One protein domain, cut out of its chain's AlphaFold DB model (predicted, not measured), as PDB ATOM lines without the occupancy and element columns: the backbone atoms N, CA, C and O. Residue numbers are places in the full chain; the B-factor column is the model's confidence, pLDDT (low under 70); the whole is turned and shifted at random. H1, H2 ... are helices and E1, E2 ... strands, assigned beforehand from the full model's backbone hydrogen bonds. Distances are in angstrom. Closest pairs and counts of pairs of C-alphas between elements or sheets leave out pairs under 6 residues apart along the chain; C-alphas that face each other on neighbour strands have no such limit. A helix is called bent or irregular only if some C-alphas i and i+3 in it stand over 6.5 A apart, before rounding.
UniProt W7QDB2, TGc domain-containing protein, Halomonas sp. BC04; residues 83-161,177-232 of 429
ATOM      1  N   ARG A  83     246.765 169.347 233.891       84.75
ATOM      2  CA  ARG A  83     246.540 169.700 232.472       84.75
ATOM      3  C   ARG A  83     245.612 168.748 231.696       84.75
ATOM      4  O   ARG A  83     245.580 168.827 230.468       84.75
ATOM      5  N   ALA A  84     244.875 167.860 232.370       88.81
ATOM      6  CA  ALA A  84     243.826 167.049 231.754       88.81
ATOM      7  C   ALA A  84     242.477 167.787 231.746       88.81
ATOM      8  O   ALA A  84     242.158 168.491 232.700       88.81
ATOM      9  N   ASN A  85     241.695 167.579 230.683       94.25
ATOM     10  CA  ASN A  85     240.326 168.066 230.510       94.25
ATOM     11  C   ASN A  85     240.181 169.594 230.715       94.25
ATOM     12  O   ASN A  85     239.446 170.027 231.607       94.25
ATOM     13  N   PRO A  86     240.932 170.434 229.969       95.44
ATOM     14  CA  PRO A  86     240.890 171.887 230.141       95.44
ATOM     15  C   PRO A  86     239.498 172.488 229.915       95.44
ATOM     16  O   PRO A  86     239.141 173.428 230.619       95.44
ATOM     17  N   ARG A  87     238.699 171.949 228.982       96.19
ATOM     18  CA  ARG A  87     237.347 172.470 228.722       96.19
ATOM     19  C   ARG A  87     236.395 172.111 229.860       96.19
ATOM     20  O   ARG A  87     235.625 172.955 230.293       96.19
ATOM     21  N   THR A  88     236.506 170.893 230.392       96.00
ATOM     22  CA  THR A  88     235.741 170.449 231.567       96.00
ATOM     23  C   THR A  88     236.073 171.308 232.781       96.00
ATOM     24  O   THR A  88     235.179 171.703 233.515       96.00
ATOM     25  N   ARG A  89     237.355 171.634 232.986       94.62
ATOM     26  CA  ARG A  89     237.779 172.530 234.072       94.62
ATOM     27  C   ARG A  89     237.176 173.924 233.926       94.62
ATOM     28  O   ARG A  89     236.604 174.417 234.888       94.62
ATOM     29  N   ALA A  90     237.241 174.503 232.727       96.12
ATOM     30  CA  ALA A  90     236.636 175.803 232.448       96.12
ATOM     31  C   ALA A  90     235.112 175.796 232.677       96.12
ATOM     32  O   ALA A  90     234.584 176.725 233.278       96.12
ATOM     33  N   LEU A  91     234.417 174.726 232.269       96.62
ATOM     34  CA  LEU A  91     232.989 174.549 232.551       96.62
ATOM     35  C   LEU A  91     232.715 174.446 234.058       96.62
ATOM     36  O   LEU A  91     231.792 175.078 234.558       96.62
ATOM     37  N   GLY A  92     233.521 173.677 234.794       95.94
ATOM     38  CA  GLY A  92     233.397 173.556 236.247       95.94
ATOM     39  C   GLY A  92     233.594 174.894 236.962       95.94
ATOM     40  O   GLY A  92     232.811 175.236 237.841       95.94
ATOM     41  N   GLU A  93     234.592 175.678 236.548       95.75
ATOM     42  CA  GLU A  93     234.818 177.035 237.056       95.75
ATOM     43  C   GLU A  93     233.632 177.956 236.745       95.75
ATOM     44  O   GLU A  93     233.169 178.662 237.637       95.75
ATOM     45  N   GLN A  94     233.101 177.919 235.519       96.81
ATOM     46  CA  GLN A  94     231.932 178.706 235.126       96.81
ATOM     47  C   GLN A  94     230.710 178.376 235.996       96.81
ATOM     48  O   GLN A  94     230.154 179.272 236.631       96.81
ATOM     49  N   LEU A  95     230.327 177.098 236.072       96.88
ATOM     50  CA  LEU A  95     229.173 176.645 236.853       96.88
ATOM     51  C   LEU A  95     229.333 176.984 238.343       96.88
ATOM     52  O   LEU A  95     228.359 177.327 239.012       96.88
ATOM     53  N   TRP A  96     230.560 176.928 238.871       97.31
ATOM     54  CA  TRP A  96     230.857 177.314 240.251       97.31
ATOM     55  C   TRP A  96     230.601 178.806 240.507       97.31
ATOM     56  O   TRP A  96     230.001 179.162 241.524       97.31
ATOM     57  N   GLN A  97     231.010 179.677 239.576       96.62
ATOM     58  CA  GLN A  97     230.752 181.118 239.672       96.62
ATOM     59  C   GLN A  97     229.260 181.443 239.548       96.62
ATOM     60  O   GLN A  97     228.737 182.228 240.337       96.62
ATOM     61  N   GLU A  98     228.561 180.814 238.601       96.06
ATOM     62  CA  GLU A  98     227.112 180.985 238.410       96.06
ATOM     63  C   GLU A  98     226.308 180.528 239.635       96.06
ATOM     64  O   GLU A  98     225.277 181.113 239.962       96.06
ATOM     65  N   SER A  99     226.825 179.539 240.365       97.06
ATOM     66  CA  SER A  99     226.235 179.034 241.610       97.06
ATOM     67  C   SER A  99     226.544 179.903 242.836       97.06
ATOM     68  O   SER A  99     226.168 179.547 243.951       97.06
ATOM     69  N   GLY A 100     227.271 181.015 242.673       95.44
ATOM     70  CA  GLY A 100     227.639 181.913 243.772       95.44
ATOM     71  C   GLY A 100     228.545 181.270 244.829       95.44
ATOM     72  O   GLY A 100     228.594 181.746 245.962       95.44
ATOM     73  N   GLY A 101     229.239 180.180 244.483       92.00
ATOM     74  CA  GLY A 101     230.047 179.399 245.421       92.00
ATOM     75  C   GLY A 101     229.252 178.516 246.392       92.00
ATOM     76  O   GLY A 101     229.835 177.995 247.345       92.00
ATOM     77  N   ASP A 102     227.946 178.328 246.177       96.44
ATOM     78  CA  ASP A 102     227.158 177.356 246.935       96.44
ATOM     79  C   ASP A 102     227.313 175.940 246.357       96.44
ATOM     80  O   ASP A 102     227.132 175.703 245.160       96.44
ATOM     81  N   LYS A 103     227.636 174.971 247.223       95.69
ATOM     82  CA  LYS A 103     227.887 173.581 246.809       95.69
ATOM     83  C   LYS A 103     226.620 172.906 246.296       95.69
ATOM     84  O   LYS A 103     226.690 172.170 245.317       95.69
ATOM     85  N   HIS A 104     225.481 173.142 246.944       95.75
ATOM     86  CA  HIS A 104     224.215 172.507 246.572       95.75
ATOM     87  C   HIS A 104     223.711 173.037 245.228       95.75
ATOM     88  O   HIS A 104     223.388 172.243 244.344       95.75
ATOM     89  N   ALA A 105     223.743 174.357 245.029       97.06
ATOM     90  CA  ALA A 105     223.435 174.992 243.751       97.06
ATOM     91  C   ALA A 105     224.369 174.513 242.630       97.06
ATOM     92  O   ALA A 105     223.898 174.188 241.542       97.06
ATOM     93  N   PHE A 106     225.668 174.371 242.909       97.94
ATOM     94  CA  PHE A 106     226.635 173.868 241.935       97.94
ATOM     95  C   PHE A 106     226.360 172.426 241.500       97.94
ATOM     96  O   PHE A 106     226.385 172.120 240.308       97.94
ATOM     97  N   LEU A 107     226.047 171.533 242.442       96.62
ATOM     98  CA  LEU A 107     225.662 170.162 242.106       96.62
ATOM     99  C   LEU A 107     224.353 170.121 241.317       96.62
ATOM    100  O   LEU A 107     224.261 169.382 240.337       96.62
ATOM    101  N   ALA A 108     223.367 170.941 241.689       95.19
ATOM    102  CA  ALA A 108     222.123 171.066 240.939       95.19
ATOM    103  C   ALA A 108     222.365 171.578 239.509       95.19
ATOM    104  O   ALA A 108     221.777 171.042 238.573       95.19
ATOM    105  N   ALA A 109     223.271 172.542 239.320       96.25
ATOM    106  CA  ALA A 109     223.651 173.058 238.008       96.25
ATOM    107  C   ALA A 109     224.332 171.986 237.139       96.25
ATOM    108  O   ALA A 109     224.008 171.857 235.963       96.25
ATOM    109  N   ILE A 110     225.209 171.155 237.718       95.94
ATOM    110  CA  ILE A 110     225.807 170.006 237.016       95.94
ATOM    111  C   ILE A 110     224.727 169.010 236.572       95.94
ATOM    112  O   ILE A 110     224.735 168.561 235.426       95.94
ATOM    113  N   MET A 111     223.794 168.659 237.463       93.69
ATOM    114  CA  MET A 111     222.696 167.742 237.135       93.69
ATOM    115  C   MET A 111     221.772 168.328 236.063       93.69
ATOM    116  O   MET A 111     221.379 167.613 235.144       93.69
ATOM    117  N   GLY A 112     221.478 169.627 236.151       92.44
ATOM    118  CA  GLY A 112     220.726 170.371 235.145       92.44
ATOM    119  C   GLY A 112     221.411 170.329 233.783       92.44
ATOM    120  O   GLY A 112     220.780 169.935 232.810       92.44
ATOM    121  N   HIS A 113     222.718 170.608 233.734       92.75
ATOM    122  CA  HIS A 113     223.506 170.559 232.503       92.75
ATOM    123  C   HIS A 113     223.459 169.182 231.830       92.75
ATOM    124  O   HIS A 113     223.350 169.084 230.612       92.75
ATOM    125  N   PHE A 114     223.497 168.096 232.605       89.19
ATOM    126  CA  PHE A 114     223.344 166.757 232.043       89.19
ATOM    127  C   PHE A 114     221.933 166.458 231.528       89.19
ATOM    128  O   PHE A 114     221.801 165.688 230.580       89.19
ATOM    129  N   GLY A 115     220.901 167.041 232.139       85.00
ATOM    130  CA  GLY A 115     219.515 166.929 231.678       85.00
ATOM    131  C   GLY A 115     219.215 167.738 230.408       85.00
ATOM    132  O   GLY A 115     218.144 167.584 229.821       85.00
ATOM    133  N   GLU A 116     220.137 168.592 229.960       82.94
ATOM    134  CA  GLU A 116     219.989 169.363 228.727       82.94
ATOM    135  C   GLU A 116     220.233 168.498 227.478       82.94
ATOM    136  O   GLU A 116     221.108 167.629 227.419       82.94
ATOM    137  N   SER A 117     219.486 168.778 226.407       65.44
ATOM    138  CA  SER A 117     219.842 168.262 225.083       65.44
ATOM    139  C   SER A 117     221.175 168.888 224.651       65.44
ATOM    140  O   SER A 117     221.288 170.114 224.703       65.44
ATOM    141  N   PRO A 118     222.173 168.102 224.201       85.88
ATOM    142  CA  PRO A 118     222.022 166.826 223.487       85.88
ATOM    143  C   PRO A 118     222.557 165.571 224.220       85.88
ATOM    144  O   PRO A 118     222.921 164.594 223.554       85.88
ATOM    145  N   PHE A 119     222.649 165.562 225.556       88.88
ATOM    146  CA  PHE A 119     223.145 164.385 226.282       88.88
ATOM    147  C   PHE A 119     222.215 163.173 226.123       88.88
ATOM    148  O   PHE A 119     221.001 163.285 226.263       88.88
ATOM    149  N   ARG A 120     222.784 161.988 225.855       81.31
ATOM    150  CA  ARG A 120     222.014 160.739 225.722       81.31
ATOM    151  C   ARG A 120     222.685 159.529 226.362       81.31
ATOM    152  O   ARG A 120     223.881 159.278 226.170       81.31
ATOM    153  N   TYR A 121     221.879 158.715 227.036       76.69
ATOM    154  CA  TYR A 121     222.340 157.462 227.615       76.69
ATOM    155  C   TYR A 121     222.373 156.347 226.557       76.69
ATOM    156  O   TYR A 121     221.372 156.053 225.911       76.69
ATOM    157  N   THR A 122     223.526 155.702 226.364       70.00
ATOM    158  CA  THR A 122     223.698 154.585 225.425       70.00
ATOM    159  C   THR A 122     224.776 153.604 225.884       70.00
ATOM    160  O   THR A 122     225.824 153.988 226.404       70.00
ATOM    161  N   LEU A 123     224.541 152.314 225.636       68.62
ATOM    162  CA  LEU A 123     225.508 151.242 225.896       68.62
ATOM    163  C   LEU A 123     226.529 151.056 224.762       68.62
ATOM    164  O   LEU A 123     227.475 150.287 224.910       68.62
ATOM    165  N   MET A 124     226.368 151.777 223.649       65.88
ATOM    166  CA  MET A 124     227.295 151.773 222.512       65.88
ATOM    167  C   MET A 124     227.822 153.188 222.223       65.88
ATOM    168  O   MET A 124     227.602 153.719 221.130       65.88
ATOM    169  N   PRO A 125     228.494 153.846 223.186       71.81
ATOM    170  CA  PRO A 125     229.007 155.187 222.963       71.81
ATOM    171  C   PRO A 125     230.169 155.183 221.954       71.81
ATOM    172  O   PRO A 125     230.878 154.175 221.818       71.81
ATOM    173  N   PRO A 126     230.415 156.311 221.265       71.44
ATOM    174  CA  PRO A 126     231.628 156.504 220.482       71.44
ATOM    175  C   PRO A 126     232.880 156.253 221.328       71.44
ATOM    176  O   PRO A 126     232.910 156.517 222.530       71.44
ATOM    177  N   ARG A 127     233.940 155.742 220.698       71.38
ATOM    178  CA  ARG A 127     235.210 155.511 221.394       71.38
ATOM    179  C   ARG A 127     235.870 156.840 221.749       71.38
ATOM    180  O   ARG A 127     236.098 157.654 220.862       71.38
ATOM    181  N   LEU A 128     236.240 156.985 223.019       76.62
ATOM    182  CA  LEU A 128     237.010 158.115 223.535       76.62
ATOM    183  C   LEU A 128     238.491 157.735 223.590       76.62
ATOM    184  O   LEU A 128     238.856 156.724 224.202       76.62
ATOM    185  N   GLY A 129     239.334 158.498 222.902       68.69
ATOM    186  CA  GLY A 129     240.689 158.073 222.543       68.69
ATOM    187  C   GLY A 129     241.805 158.952 223.088       68.69
ATOM    188  O   GLY A 129     242.922 158.463 223.270       68.69
ATOM    189  N   SER A 130     241.543 160.232 223.361       83.94
ATOM    190  CA  SER A 130     242.595 161.138 223.818       83.94
ATOM    191  C   SER A 130     242.842 161.064 225.324       83.94
ATOM    192  O   SER A 130     242.166 160.386 226.096       83.94
ATOM    193  N   ARG A 131     243.829 161.842 225.773       79.62
ATOM    194  CA  ARG A 131     244.072 162.146 227.192       79.62
ATOM    195  C   ARG A 131     242.997 163.051 227.821       79.62
ATOM    196  O   ARG A 131     243.071 163.333 229.016       79.62
ATOM    197  N   HIS A 132     242.040 163.546 227.034       90.38
ATOM    198  CA  HIS A 132     240.977 164.467 227.441       90.38
ATOM    199  C   HIS A 132     239.595 163.832 227.267       90.38
ATOM    200  O   HIS A 132     238.679 164.441 226.730       90.38
ATOM    201  N   ARG A 133     239.445 162.582 227.721       86.00
ATOM    202  CA  ARG A 133     238.212 161.799 227.532       86.00
ATOM    203  C   ARG A 133     236.968 162.466 228.114       86.00
ATOM    204  O   ARG A 133     235.885 162.260 227.587       86.00
ATOM    205  N   VAL A 134     237.108 163.245 229.188       92.06
ATOM    206  CA  VAL A 134     235.958 163.955 229.765       92.06
ATOM    207  C   VAL A 134     235.554 165.129 228.875       92.06
ATOM    208  O   VAL A 134     234.363 165.332 228.675       92.06
ATOM    209  N   ASP A 135     236.516 165.823 228.254       95.44
ATOM    210  CA  ASP A 135     236.211 166.862 227.261       95.44
ATOM    211  C   ASP A 135     235.550 166.261 226.008       95.44
ATOM    212  O   ASP A 135     234.522 166.763 225.559       95.44
ATOM    213  N   GLU A 136     236.099 165.170 225.463       92.50
ATOM    214  CA  GLU A 136     235.502 164.478 224.306       92.50
ATOM    215  C   GLU A 136     234.062 164.041 224.607       92.50
ATOM    216  O   GLU A 136     233.172 164.169 223.770       92.50
ATOM    217  N   PHE A 137     233.804 163.554 225.820       91.62
ATOM    218  CA  PHE A 137     232.456 163.187 226.228       91.62
ATOM    219  C   PHE A 137     231.524 164.399 226.358       91.62
ATOM    220  O   PHE A 137     230.465 164.411 225.737       91.62
ATOM    221  N   LEU A 138     231.902 165.410 227.147       93.62
ATOM    222  CA  LEU A 138     231.020 166.535 227.480       93.62
ATOM    223  C   LEU A 138     230.701 167.432 226.285       93.62
ATOM    224  O   LEU A 138     229.620 168.012 226.234       93.62
ATOM    225  N   PHE A 139     231.630 167.556 225.339       94.12
ATOM    226  CA  PHE A 139     231.528 168.577 224.303       94.12
ATOM    227  C   PHE A 139     231.537 168.050 222.869       94.12
ATOM    228  O   PHE A 139     231.402 168.852 221.946       94.12
ATOM    229  N   GLU A 140     231.757 166.751 222.664       91.06
ATOM    230  CA  GLU A 140     231.789 166.163 221.323       91.06
ATOM    231  C   GLU A 140     230.792 165.013 221.206       91.06
ATOM    232  O   GLU A 140     229.850 165.094 220.422       91.06
ATOM    233  N   SER A 141     230.970 163.931 221.973       86.62
ATOM    234  CA  SER A 141     230.128 162.741 221.818       86.62
ATOM    235  C   SER A 141     228.750 162.914 222.452       86.62
ATOM    236  O   SER A 141     227.748 162.489 221.861       86.62
ATOM    237  N   GLN A 142     228.720 163.483 223.667       91.38
ATOM    238  CA  GLN A 142     227.544 163.678 224.524       91.38
ATOM    239  C   GLN A 142     226.687 162.404 224.638       91.38
ATOM    240  O   GLN A 142     225.477 162.438 224.843       91.38
ATOM    241  N   ALA A 143     227.335 161.250 224.473       78.88
ATOM    242  CA  ALA A 143     226.738 159.926 224.443       78.88
ATOM    243  C   ALA A 143     227.566 159.009 225.320       78.88
ATOM    244  O   ALA A 143     228.759 158.813 225.068       78.88
ATOM    245  N   GLY A 144     226.944 158.435 226.337       73.81
ATOM    246  CA  GLY A 144     227.661 157.636 227.318       73.81
ATOM    247  C   GLY A 144     226.738 156.733 228.109       73.81
ATOM    248  O   GLY A 144     225.523 156.797 227.991       73.81
ATOM    249  N   TYR A 145     227.335 155.902 228.946       76.62
ATOM    250  CA  TYR A 145     226.642 155.145 229.988       76.62
ATOM    251  C   TYR A 145     227.101 155.631 231.368       76.62
ATOM    252  O   TYR A 145     227.932 156.537 231.453       76.62
ATOM    253  N   CYS A 146     226.604 155.013 232.439       80.19
ATOM    254  CA  CYS A 146     226.814 155.417 233.833       80.19
ATOM    255  C   CYS A 146     228.248 155.877 234.165       80.19
ATOM    256  O   CYS A 146     228.433 156.979 234.675       80.19
ATOM    257  N   THR A 147     229.286 155.127 233.779       83.19
ATOM    258  CA  THR A 147     230.689 155.503 234.037       83.19
ATOM    259  C   THR A 147     231.103 156.830 233.397       83.19
ATOM    260  O   THR A 147     231.899 157.551 233.995       83.19
ATOM    261  N   HIS A 148     230.595 157.175 232.209       84.88
ATOM    262  CA  HIS A 148     230.929 158.432 231.529       84.88
ATOM    263  C   HIS A 148     230.384 159.632 232.303       84.88
ATOM    264  O   HIS A 148     231.139 160.544 232.640       84.88
ATOM    265  N   TYR A 149     229.100 159.578 232.655       87.19
ATOM    266  CA  TYR A 149     228.430 160.632 233.410       87.19
ATOM    267  C   TYR A 149     228.989 160.767 234.828       87.19
ATOM    268  O   TYR A 149     229.338 161.869 235.244       87.19
ATOM    269  N   ALA A 150     229.168 159.651 235.537       87.94
ATOM    270  CA  ALA A 150     229.775 159.643 236.863       87.94
ATOM    271  C   ALA A 150     231.209 160.214 236.834       87.94
ATOM    272  O   ALA A 150     231.553 161.062 237.655       87.94
ATOM    273  N   SER A 151     232.026 159.847 235.836       88.69
ATOM    274  CA  SER A 151     233.392 160.383 235.698       88.69
ATOM    275  C   SER A 151     233.408 161.879 235.379       88.69
ATOM    276  O   SER A 151     234.256 162.610 235.899       88.69
ATOM    277  N   ALA A 152     232.491 162.347 234.528       94.38
ATOM    278  CA  ALA A 152     232.367 163.758 234.183       94.38
ATOM    279  C   ALA A 152     231.931 164.596 235.389       94.38
ATOM    280  O   ALA A 152     232.596 165.580 235.714       94.38
ATOM    281  N   ALA A 153     230.901 164.146 236.110       95.81
ATOM    282  CA  ALA A 153     230.437 164.773 237.341       95.81
ATOM    283  C   ALA A 153     231.555 164.836 238.390       95.81
ATOM    284  O   ALA A 153     231.873 165.914 238.883       95.81
ATOM    285  N   ALA A 154     232.234 163.714 238.665       94.88
ATOM    286  CA  ALA A 154     233.367 163.690 239.588       94.88
ATOM    287  C   ALA A 154     234.477 164.667 239.166       94.88
ATOM    288  O   ALA A 154     235.065 165.327 240.017       94.88
ATOM    289  N   THR A 155     234.757 164.796 237.867       94.94
ATOM    290  CA  THR A 155     235.791 165.718 237.368       94.94
ATOM    291  C   THR A 155     235.407 167.182 237.580       94.94
ATOM    292  O   THR A 155     236.245 167.958 238.035       94.94
ATOM    293  N   LEU A 156     234.156 167.555 237.294       97.06
ATOM    294  CA  LEU A 156     233.636 168.907 237.536       97.06
ATOM    295  C   LEU A 156     233.680 169.251 239.031       97.06
ATOM    296  O   LEU A 156     234.214 170.289 239.416       97.06
ATOM    297  N   ILE A 157     233.205 168.332 239.877       96.94
ATOM    298  CA  ILE A 157     233.097 168.526 241.328       96.94
ATOM    299  C   ILE A 157     234.475 168.652 241.982       96.94
ATOM    300  O   ILE A 157     234.730 169.595 242.733       96.94
ATOM    301  N   ARG A 158     235.404 167.758 241.625       95.44
ATOM    302  CA  ARG A 158     236.798 167.836 242.082       95.44
ATOM    303  C   ARG A 158     237.502 169.094 241.586       95.44
ATOM    304  O   ARG A 158     238.331 169.643 242.303       95.44
ATOM    305  N   GLY A 159     237.168 169.563 240.380       94.00
ATOM    306  CA  GLY A 159     237.697 170.802 239.808       94.00
ATOM    307  C   GLY A 159     237.360 172.041 240.639       94.00
ATOM    308  O   GLY A 159     238.196 172.933 240.746       94.00
ATOM    309  N   ALA A 160     236.196 172.050 241.293       93.88
ATOM    310  CA  ALA A 160     235.784 173.090 242.239       93.88
ATOM    311  C   ALA A 160     236.346 172.891 243.666       93.88
ATOM    312  O   ALA A 160     235.995 173.629 244.582       93.88
ATOM    313  N   GLY A 161     237.205 171.887 243.885       92.56
ATOM    314  CA  GLY A 161     237.792 171.590 245.195       92.56
ATOM    315  C   GLY A 161     236.848 170.875 246.165       92.56
ATOM    316  O   GLY A 161     237.137 170.808 247.358       92.56
ATOM    317  N   PRO A 177     209.026 136.572 242.253       83.69
ATOM    318  CA  PRO A 177     207.756 136.472 242.981       83.69
ATOM    319  C   PRO A 177     207.883 135.935 244.414       83.69
ATOM    320  O   PRO A 177     207.139 136.359 245.292       83.69
ATOM    321  N   ASP A 178     208.875 135.075 244.659       83.19
ATOM    322  CA  ASP A 178     209.145 134.473 245.975       83.19
ATOM    323  C   ASP A 178     209.890 135.411 246.948       83.19
ATOM    324  O   ASP A 178     210.317 134.990 248.020       83.19
ATOM    325  N   GLY A 179     210.054 136.691 246.596       84.06
ATOM    326  CA  GLY A 179     210.508 137.730 247.523       84.06
ATOM    327  C   GLY A 179     212.017 137.971 247.580       84.06
ATOM    328  O   GLY A 179     212.457 138.741 248.428       84.06
ATOM    329  N   TYR A 180     212.805 137.375 246.681       86.94
ATOM    330  CA  TYR A 180     214.236 137.673 246.525       86.94
ATOM    331  C   TYR A 180     214.514 138.486 245.255       86.94
ATOM    332  O   TYR A 180     213.666 138.590 244.368       86.94
ATOM    333  N   PHE A 181     215.712 139.060 245.154       90.06
ATOM    334  CA  PHE A 181     216.175 139.788 243.972       90.06
ATOM    335  C   PHE A 181     217.284 139.008 243.275       90.06
ATOM    336  O   PHE A 181     218.165 138.454 243.929       90.06
ATOM    337  N   THR A 182     217.248 138.984 241.945       89.44
ATOM    338  CA  THR A 182     218.346 138.473 241.121       89.44
ATOM    339  C   THR A 182     219.095 139.648 240.517       89.44
ATOM    340  O   THR A 182     218.518 140.413 239.748       89.44
ATOM    341  N   ILE A 183     220.376 139.773 240.849       88.06
ATOM    342  CA  ILE A 183     221.274 140.809 240.326       88.06
ATOM    343  C   ILE A 183     222.228 140.145 239.336       88.06
ATOM    344  O   ILE A 183     222.742 139.059 239.608       88.06
ATOM    345  N   ARG A 184     222.444 140.763 238.173       83.62
ATOM    346  CA  ARG A 184     223.293 140.212 237.107       83.62
ATOM    347  C   ARG A 184     224.322 141.225 236.630       83.62
ATOM    348  O   ARG A 184     224.194 142.416 236.874       83.62
ATOM    349  N   ASP A 185     225.306 140.759 235.864       76.06
ATOM    350  CA  ASP A 185     226.376 141.611 235.325       76.06
ATOM    351  C   ASP A 185     225.864 142.818 234.527       76.06
ATOM    352  O   ASP A 185     226.467 143.885 234.570       76.06
ATOM    353  N   TYR A 186     224.733 142.686 233.826       71.69
ATOM    354  CA  TYR A 186     224.151 143.811 233.088       71.69
ATOM    355  C   TYR A 186     223.544 144.892 233.996       71.69
ATOM    356  O   TYR A 186     223.325 146.006 233.528       71.69
ATOM    357  N   ASP A 187     223.286 144.588 235.273       78.94
ATOM    358  CA  ASP A 187     222.821 145.549 236.281       78.94
ATOM    359  C   ASP A 187     223.974 146.380 236.861       78.94
ATOM    360  O   ASP A 187     223.737 147.253 237.703       78.94
ATOM    361  N   ALA A 188     225.213 146.129 236.410       80.88
ATOM    362  CA  ALA A 188     226.377 146.908 236.793       80.88
ATOM    363  C   ALA A 188     226.124 148.405 236.583       80.88
ATOM    364  O   ALA A 188     225.551 148.847 235.578       80.88
ATOM    365  N   HIS A 189     226.543 149.189 237.568       86.94
ATOM    366  CA  HIS A 189     226.271 150.613 237.617       86.94
ATOM    367  C   HIS A 189     227.405 151.376 238.287       86.94
ATOM    368  O   HIS A 189     228.142 150.834 239.112       86.94
ATOM    369  N   ALA A 190     227.528 152.646 237.917       84.38
ATOM    370  CA  ALA A 190     228.494 153.564 238.489       84.38
ATOM    371  C   ALA A 190     227.803 154.885 238.826       84.38
ATOM    372  O   ALA A 190     227.109 155.454 237.987       84.38
ATOM    373  N   TRP A 191     228.033 155.367 240.040       92.25
ATOM    374  CA  TRP A 191     227.565 156.661 240.535       92.25
ATOM    375  C   TRP A 191     228.711 157.363 241.268       92.25
ATOM    376  O   TRP A 191     229.848 156.876 241.266       92.25
ATOM    377  N   ILE A 192     228.434 158.513 241.882       94.12
ATOM    378  CA  ILE A 192     229.419 159.227 242.690       94.12
ATOM    379  C   ILE A 192     228.923 159.462 244.115       94.12
ATOM    380  O   ILE A 192     227.728 159.521 244.391       94.12
ATOM    381  N   GLU A 193     229.868 159.612 245.029       94.06
ATOM    382  CA  GLU A 193     229.629 160.139 246.367       94.06
ATOM    383  C   GLU A 193     230.384 161.454 246.517       94.06
ATOM    384  O   GLU A 193     231.533 161.565 246.086       94.06
ATOM    385  N   VAL A 194     229.734 162.453 247.108       94.19
ATOM    386  CA  VAL A 194     230.256 163.809 247.297       94.19
ATOM    387  C   VAL A 194     230.258 164.134 248.784       94.19
ATOM    388  O   VAL A 194     229.295 163.828 249.483       94.19
ATOM    389  N   TRP A 195     231.337 164.738 249.275       91.75
ATOM    390  CA  TRP A 195     231.436 165.159 250.668       91.75
ATOM    391  C   TRP A 195     230.742 166.507 250.874       91.75
ATOM    392  O   TRP A 195     231.246 167.559 250.462       91.75
ATOM    393  N   LEU A 196     229.577 166.472 251.515       90.44
ATOM    394  CA  LEU A 196     228.714 167.624 251.773       90.44
ATOM    395  C   LEU A 196     228.245 167.593 253.222       90.44
ATOM    396  O   LEU A 196     227.877 166.539 253.737       90.44
ATOM    397  N   ASP A 197     228.247 168.756 253.869       89.31
ATOM    398  CA  ASP A 197     227.689 168.937 255.214       89.31
ATOM    399  C   ASP A 197     228.238 167.940 256.257       89.31
ATOM    400  O   ASP A 197     227.546 167.525 257.181       89.31
ATOM    401  N   GLY A 198     229.509 167.547 256.101       87.25
ATOM    402  CA  GLY A 198     230.201 166.629 257.009       87.25
ATOM    403  C   GLY A 198     229.937 165.140 256.767       87.25
ATOM    404  O   GLY A 198     230.309 164.333 257.614       87.25
ATOM    405  N   ALA A 199     229.320 164.762 255.642       89.31
ATOM    406  CA  ALA A 199     229.066 163.366 255.296       89.31
ATOM    407  C   ALA A 199     229.213 163.085 253.791       89.31
ATOM    408  O   ALA A 199     229.059 163.966 252.943       89.31
ATOM    409  N   TRP A 200     229.462 161.819 253.448       91.62
ATOM    410  CA  TRP A 200     229.348 161.347 252.070       91.62
ATOM    411  C   TRP A 200     227.873 161.255 251.671       91.62
ATOM    412  O   TRP A 200     227.079 160.576 252.320       91.62
ATOM    413  N   GLN A 201     227.513 161.908 250.572       91.56
ATOM    414  CA  GLN A 201     226.172 161.879 249.999       91.56
ATOM    415  C   GLN A 201     226.228 161.300 248.586       91.56
ATOM    416  O   GLN A 201     227.107 161.651 247.797       91.56
ATOM    417  N   ARG A 202     225.306 160.391 248.257       91.94
ATOM    418  CA  ARG A 202     225.236 159.791 246.917       91.94
ATOM    419  C   ARG A 202     224.632 160.775 245.929       91.94
ATOM    420  O   ARG A 202     223.596 161.369 246.206       91.94
ATOM    421  N   LEU A 203     225.238 160.858 244.755       92.69
ATOM    422  CA  LEU A 203     224.727 161.593 243.612       92.69
ATOM    423  C   LEU A 203     224.861 160.702 242.374       92.69
ATOM    424  O   LEU A 203     225.942 160.191 242.075       92.69
ATOM    425  N   ASP A 204     223.758 160.488 241.661       92.88
ATOM    426  CA  ASP A 204     223.744 159.687 240.436       92.88
ATOM    427  C   ASP A 204     223.362 160.553 239.233       92.88
ATOM    428  O   ASP A 204     222.174 160.765 238.981       92.88
ATOM    429  N   PRO A 205     224.355 161.025 238.457       88.50
ATOM    430  CA  PRO A 205     224.119 161.782 237.235       88.50
ATOM    431  C   PRO A 205     223.181 161.084 236.252       88.50
ATOM    432  O   PRO A 205     222.437 161.756 235.551       88.50
ATOM    433  N   THR A 206     223.162 159.747 236.225       80.69
ATOM    434  CA  THR A 206     222.318 158.969 235.307       80.69
ATOM    435  C   THR A 206     220.834 159.272 235.501       80.69
ATOM    436  O   THR A 206     220.085 159.243 234.527       80.69
ATOM    437  N   ALA A 207     220.415 159.624 236.721       80.88
ATOM    438  CA  ALA A 207     219.029 159.966 237.028       80.88
ATOM    439  C   ALA A 207     218.519 161.203 236.263       80.88
ATOM    440  O   ALA A 207     217.321 161.301 236.023       80.88
ATOM    441  N   ALA A 208     219.405 162.121 235.857       73.88
ATOM    442  CA  ALA A 208     219.025 163.305 235.083       73.88
ATOM    443  C   ALA A 208     218.860 163.034 233.574       73.88
ATOM    444  O   ALA A 208     218.196 163.812 232.900       73.88
ATOM    445  N   ILE A 209     219.439 161.947 233.045       75.62
ATOM    446  CA  ILE A 209     219.408 161.622 231.603       75.62
ATOM    447  C   ILE A 209     218.468 160.460 231.297       75.62
ATOM    448  O   ILE A 209     217.790 160.470 230.277       75.62
ATOM    449  N   ALA A 210     218.476 159.437 232.148       71.38
ATOM    450  CA  ALA A 210     217.713 158.209 231.966       71.38
ATOM    451  C   ALA A 210     217.083 157.805 233.307       71.38
ATOM    452  O   ALA A 210     217.522 156.826 233.920       71.38
ATOM    453  N   PRO A 211     216.088 158.553 233.816       70.81
ATOM    454  CA  PRO A 211     215.394 158.193 235.056       70.81
ATOM    455  C   PRO A 211     214.821 156.767 234.999       70.81
ATOM    456  O   PRO A 211     214.901 156.018 235.974       70.81
ATOM    457  N   GLU A 212     214.377 156.312 233.825       70.62
ATOM    458  CA  GLU A 212     213.919 154.945 233.587       70.62
ATOM    459  C   GLU A 212     215.008 153.884 233.829       70.62
ATOM    460  O   GLU A 212     214.698 152.777 234.269       70.62
ATOM    461  N   ARG A 213     216.300 154.202 233.637       71.81
ATOM    462  CA  ARG A 213     217.415 153.295 233.986       71.81
ATOM    463  C   ARG A 213     217.492 153.054 235.493       71.81
ATOM    464  O   ARG A 213     217.924 151.969 235.903       71.81
ATOM    465  N   ILE A 214     217.126 154.051 236.294       63.22
ATOM    466  CA  ILE A 214     217.143 153.994 237.758       63.22
ATOM    467  C   ILE A 214     215.917 153.239 238.268       63.22
ATOM    468  O   ILE A 214     216.053 152.348 239.103       63.22
ATOM    469  N   GLU A 215     214.740 153.553 237.728       57.44
ATOM    470  CA  GLU A 215     213.468 152.988 238.190       57.44
ATOM    471  C   GLU A 215     213.213 151.566 237.673       57.44
ATOM    472  O   GLU A 215     212.717 150.709 238.405       57.44
ATOM    473  N   LEU A 216     213.549 151.305 236.407       62.81
ATOM    474  CA  LEU A 216     213.162 150.090 235.684       62.81
ATOM    475  C   LEU A 216     214.363 149.213 235.286       62.81
ATOM    476  O   LEU A 216     214.182 148.077 234.840       62.81
ATOM    477  N   GLY A 217     215.592 149.704 235.474       60.31
ATOM    478  CA  GLY A 217     216.830 148.976 235.190       60.31
ATOM    479  C   GLY A 217     217.371 149.165 233.761       60.31
ATOM    480  O   GLY A 217     216.818 149.911 232.954       60.31
ATOM    481  N   PRO A 218     218.478 148.485 233.402       55.78
ATOM    482  CA  PRO A 218     219.224 148.711 232.152       55.78
ATOM    483  C   PRO A 218     218.453 148.389 230.872       55.78
ATOM    484  O   PRO A 218     218.854 148.816 229.796       55.78
ATOM    485  N   GLN A 219     217.354 147.652 230.994       59.12
ATOM    486  CA  GLN A 219     216.524 147.172 229.889       59.12
ATOM    487  C   GLN A 219     215.517 148.222 229.408       59.12
ATOM    488  O   GLN A 219     215.012 148.106 228.298       59.12
ATOM    489  N   ALA A 220     215.223 149.228 230.237       59.47
ATOM    490  CA  ALA A 220     214.297 150.301 229.886       59.47
ATOM    491  C   ALA A 220     214.910 151.333 228.926       59.47
ATOM    492  O   ALA A 220     214.180 152.099 228.309       59.47
ATOM    493  N   VAL A 221     216.238 151.325 228.767       59.56
ATOM    494  CA  VAL A 221     216.956 152.212 227.845       59.56
ATOM    495  C   VAL A 221     216.835 151.690 226.410       59.56
ATOM    496  O   VAL A 221     217.149 150.528 226.131       59.56
ATOM    497  N   GLU A 222     216.445 152.560 225.484       56.84
ATOM    498  CA  GLU A 222     216.320 152.255 224.055       56.84
ATOM    499  C   GLU A 222     217.664 151.783 223.447       56.84
ATOM    500  O   GLU A 222     218.732 152.331 223.725       56.84
ATOM    501  N   GLY A 223     217.644 150.700 222.658       54.88
ATOM    502  CA  GLY A 223     218.849 150.087 222.067       54.88
ATOM    503  C   GLY A 223     219.707 149.233 223.021       54.88
ATOM    504  O   GLY A 223     220.670 148.598 222.580       54.88
ATOM    505  N   SER A 224     219.362 149.148 224.314       55.19
ATOM    506  CA  SER A 224     220.068 148.293 225.286       55.19
ATOM    507  C   SER A 224     219.964 146.804 224.942       55.19
ATOM    508  O   SER A 224     220.960 146.081 224.986       55.19
ATOM    509  N   ALA A 225     218.772 146.357 224.535       50.16
ATOM    510  CA  ALA A 225     218.518 144.984 224.128       50.16
ATOM    511  C   ALA A 225     219.455 144.576 222.985       50.16
ATOM    512  O   ALA A 225     220.155 143.582 223.100       50.16
ATOM    513  N   GLU A 226     219.570 145.359 221.917       54.22
ATOM    514  CA  GLU A 226     220.435 145.033 220.773       54.22
ATOM    515  C   GLU A 226     221.920 144.956 221.155       54.22
ATOM    516  O   GLU A 226     222.607 144.016 220.744       54.22
ATOM    517  N   ALA A 227     222.390 145.870 222.011       54.78
ATOM    518  CA  ALA A 227     223.757 145.867 222.531       54.78
ATOM    519  C   ALA A 227     224.062 144.609 223.372       54.78
ATOM    520  O   ALA A 227     225.107 143.983 223.191       54.78
ATOM    521  N   PHE A 228     223.138 144.181 224.239       49.91
ATOM    522  CA  PHE A 228     223.282 142.946 225.025       49.91
ATOM    523  C   PHE A 228     223.053 141.666 224.198       49.91
ATOM    524  O   PHE A 228     223.556 140.595 224.545       49.91
ATOM    525  N   LEU A 229     222.283 141.750 223.109       50.66
ATOM    526  CA  LEU A 229     221.905 140.621 222.251       50.66
ATOM    527  C   LEU A 229     222.911 140.322 221.133       50.66
ATOM    528  O   LEU A 229     222.813 139.249 220.525       50.66
ATOM    529  N   ALA A 230     223.879 141.207 220.885       52.03
ATOM    530  CA  ALA A 230     224.928 141.010 219.884       52.03
ATOM    531  C   ALA A 230     225.827 139.787 220.177       52.03
ATOM    532  O   ALA A 230     226.258 139.113 219.240       52.03
ATOM    533  N   ASP A 231     226.035 139.436 221.455       40.84
ATOM    534  CA  ASP A 231     227.029 138.430 221.864       40.84
ATOM    535  C   ASP A 231     226.466 137.080 222.355       40.84
ATOM    536  O   ASP A 231     227.238 136.157 222.638       40.84
ATOM    537  N   SER A 232     225.141 136.880 222.447       41.41
ATOM    538  CA  SER A 232     224.588 135.578 222.870       41.41
ATOM    539  C   SER A 232     223.153 135.294 222.397       41.41
ATOM    540  O   SER A 232     222.204 135.896 222.895       41.41
TER     541      SER A 232
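AT A GLANCE: This is residues 83 to 161 and 177 to 232 of the 429 residues of the protein "TGc domain-containing protein" of Halomonas sp. BC04 (UniProt W7QDB2). A two-stranded antiparallel hairpin, E1 and E2, packs through E1 along H4, while H1, H2 and H3 gather round the other sides of H4 at crossed angles. H5 packs on the end of H2 near residues 111 to 115, the small helices H6 and H7 lead away from this core, with H7 farthest out, and residues 177 to 185 stick out as a free arm. The 135 printed residues hold seven named helices and two strands, in the order H1 H2 H3 H4 E1 E2 H5 H6 H7, mostly helix. The whole is compact, with a radius of gyration of the C-alphas of 16.1 A and spans of 49 by 36 by 24 A.

IN THESE COORDINATES: Find C-alpha 188 at (226.377, 146.908, 236.793); from there E1 runs 25.7 A to residue 196, and E2 is residues 199 to 203. H4, residues 146 to 159, is 19.8 A long. Go back to C-alpha 86 at (240.890, 171.887, 230.141) for H1, residues 86 to 98; it and H2, residues 103 to 115, each measure 18.5 A. H3, residues 133 to 141, is only just irregular: C-alphas 138 and 141 are 6.9 A apart. Then come H5, residues 206 to 209, H6, 211 to 215, and H7, 224 to 229.

HOW THE PARTS SIT: Look first at the hairpin: N 194 and O 201 are 2.8 A apart, within hydrogen-bond range. The closest C-alphas of H4 and E1 are Ala 150 and Trp 191, 5.2 A. H4, the hub, touches H1 at Leu 156 and Gly 92, closest C-alphas 4.8 A, at a steep tilt of 66 degrees. It touches H3 at Ala 152 and Val 134, closest C-alphas 5.7 A. H7 touches no helix. Every O i to N i+4 pair is within hydrogen-bond range in H1, H2, H4, H6 and H7, and 4 of 5 in H3; H5 is too short.

THE WHOLE: Residues 162 to 176 are not printed; C-alphas 161 and 177 are 46.3 A apart. The link H2 to H3 is long. Residues 117, 123 to 124, 129 and 214 to 232 have pLDDT under 70.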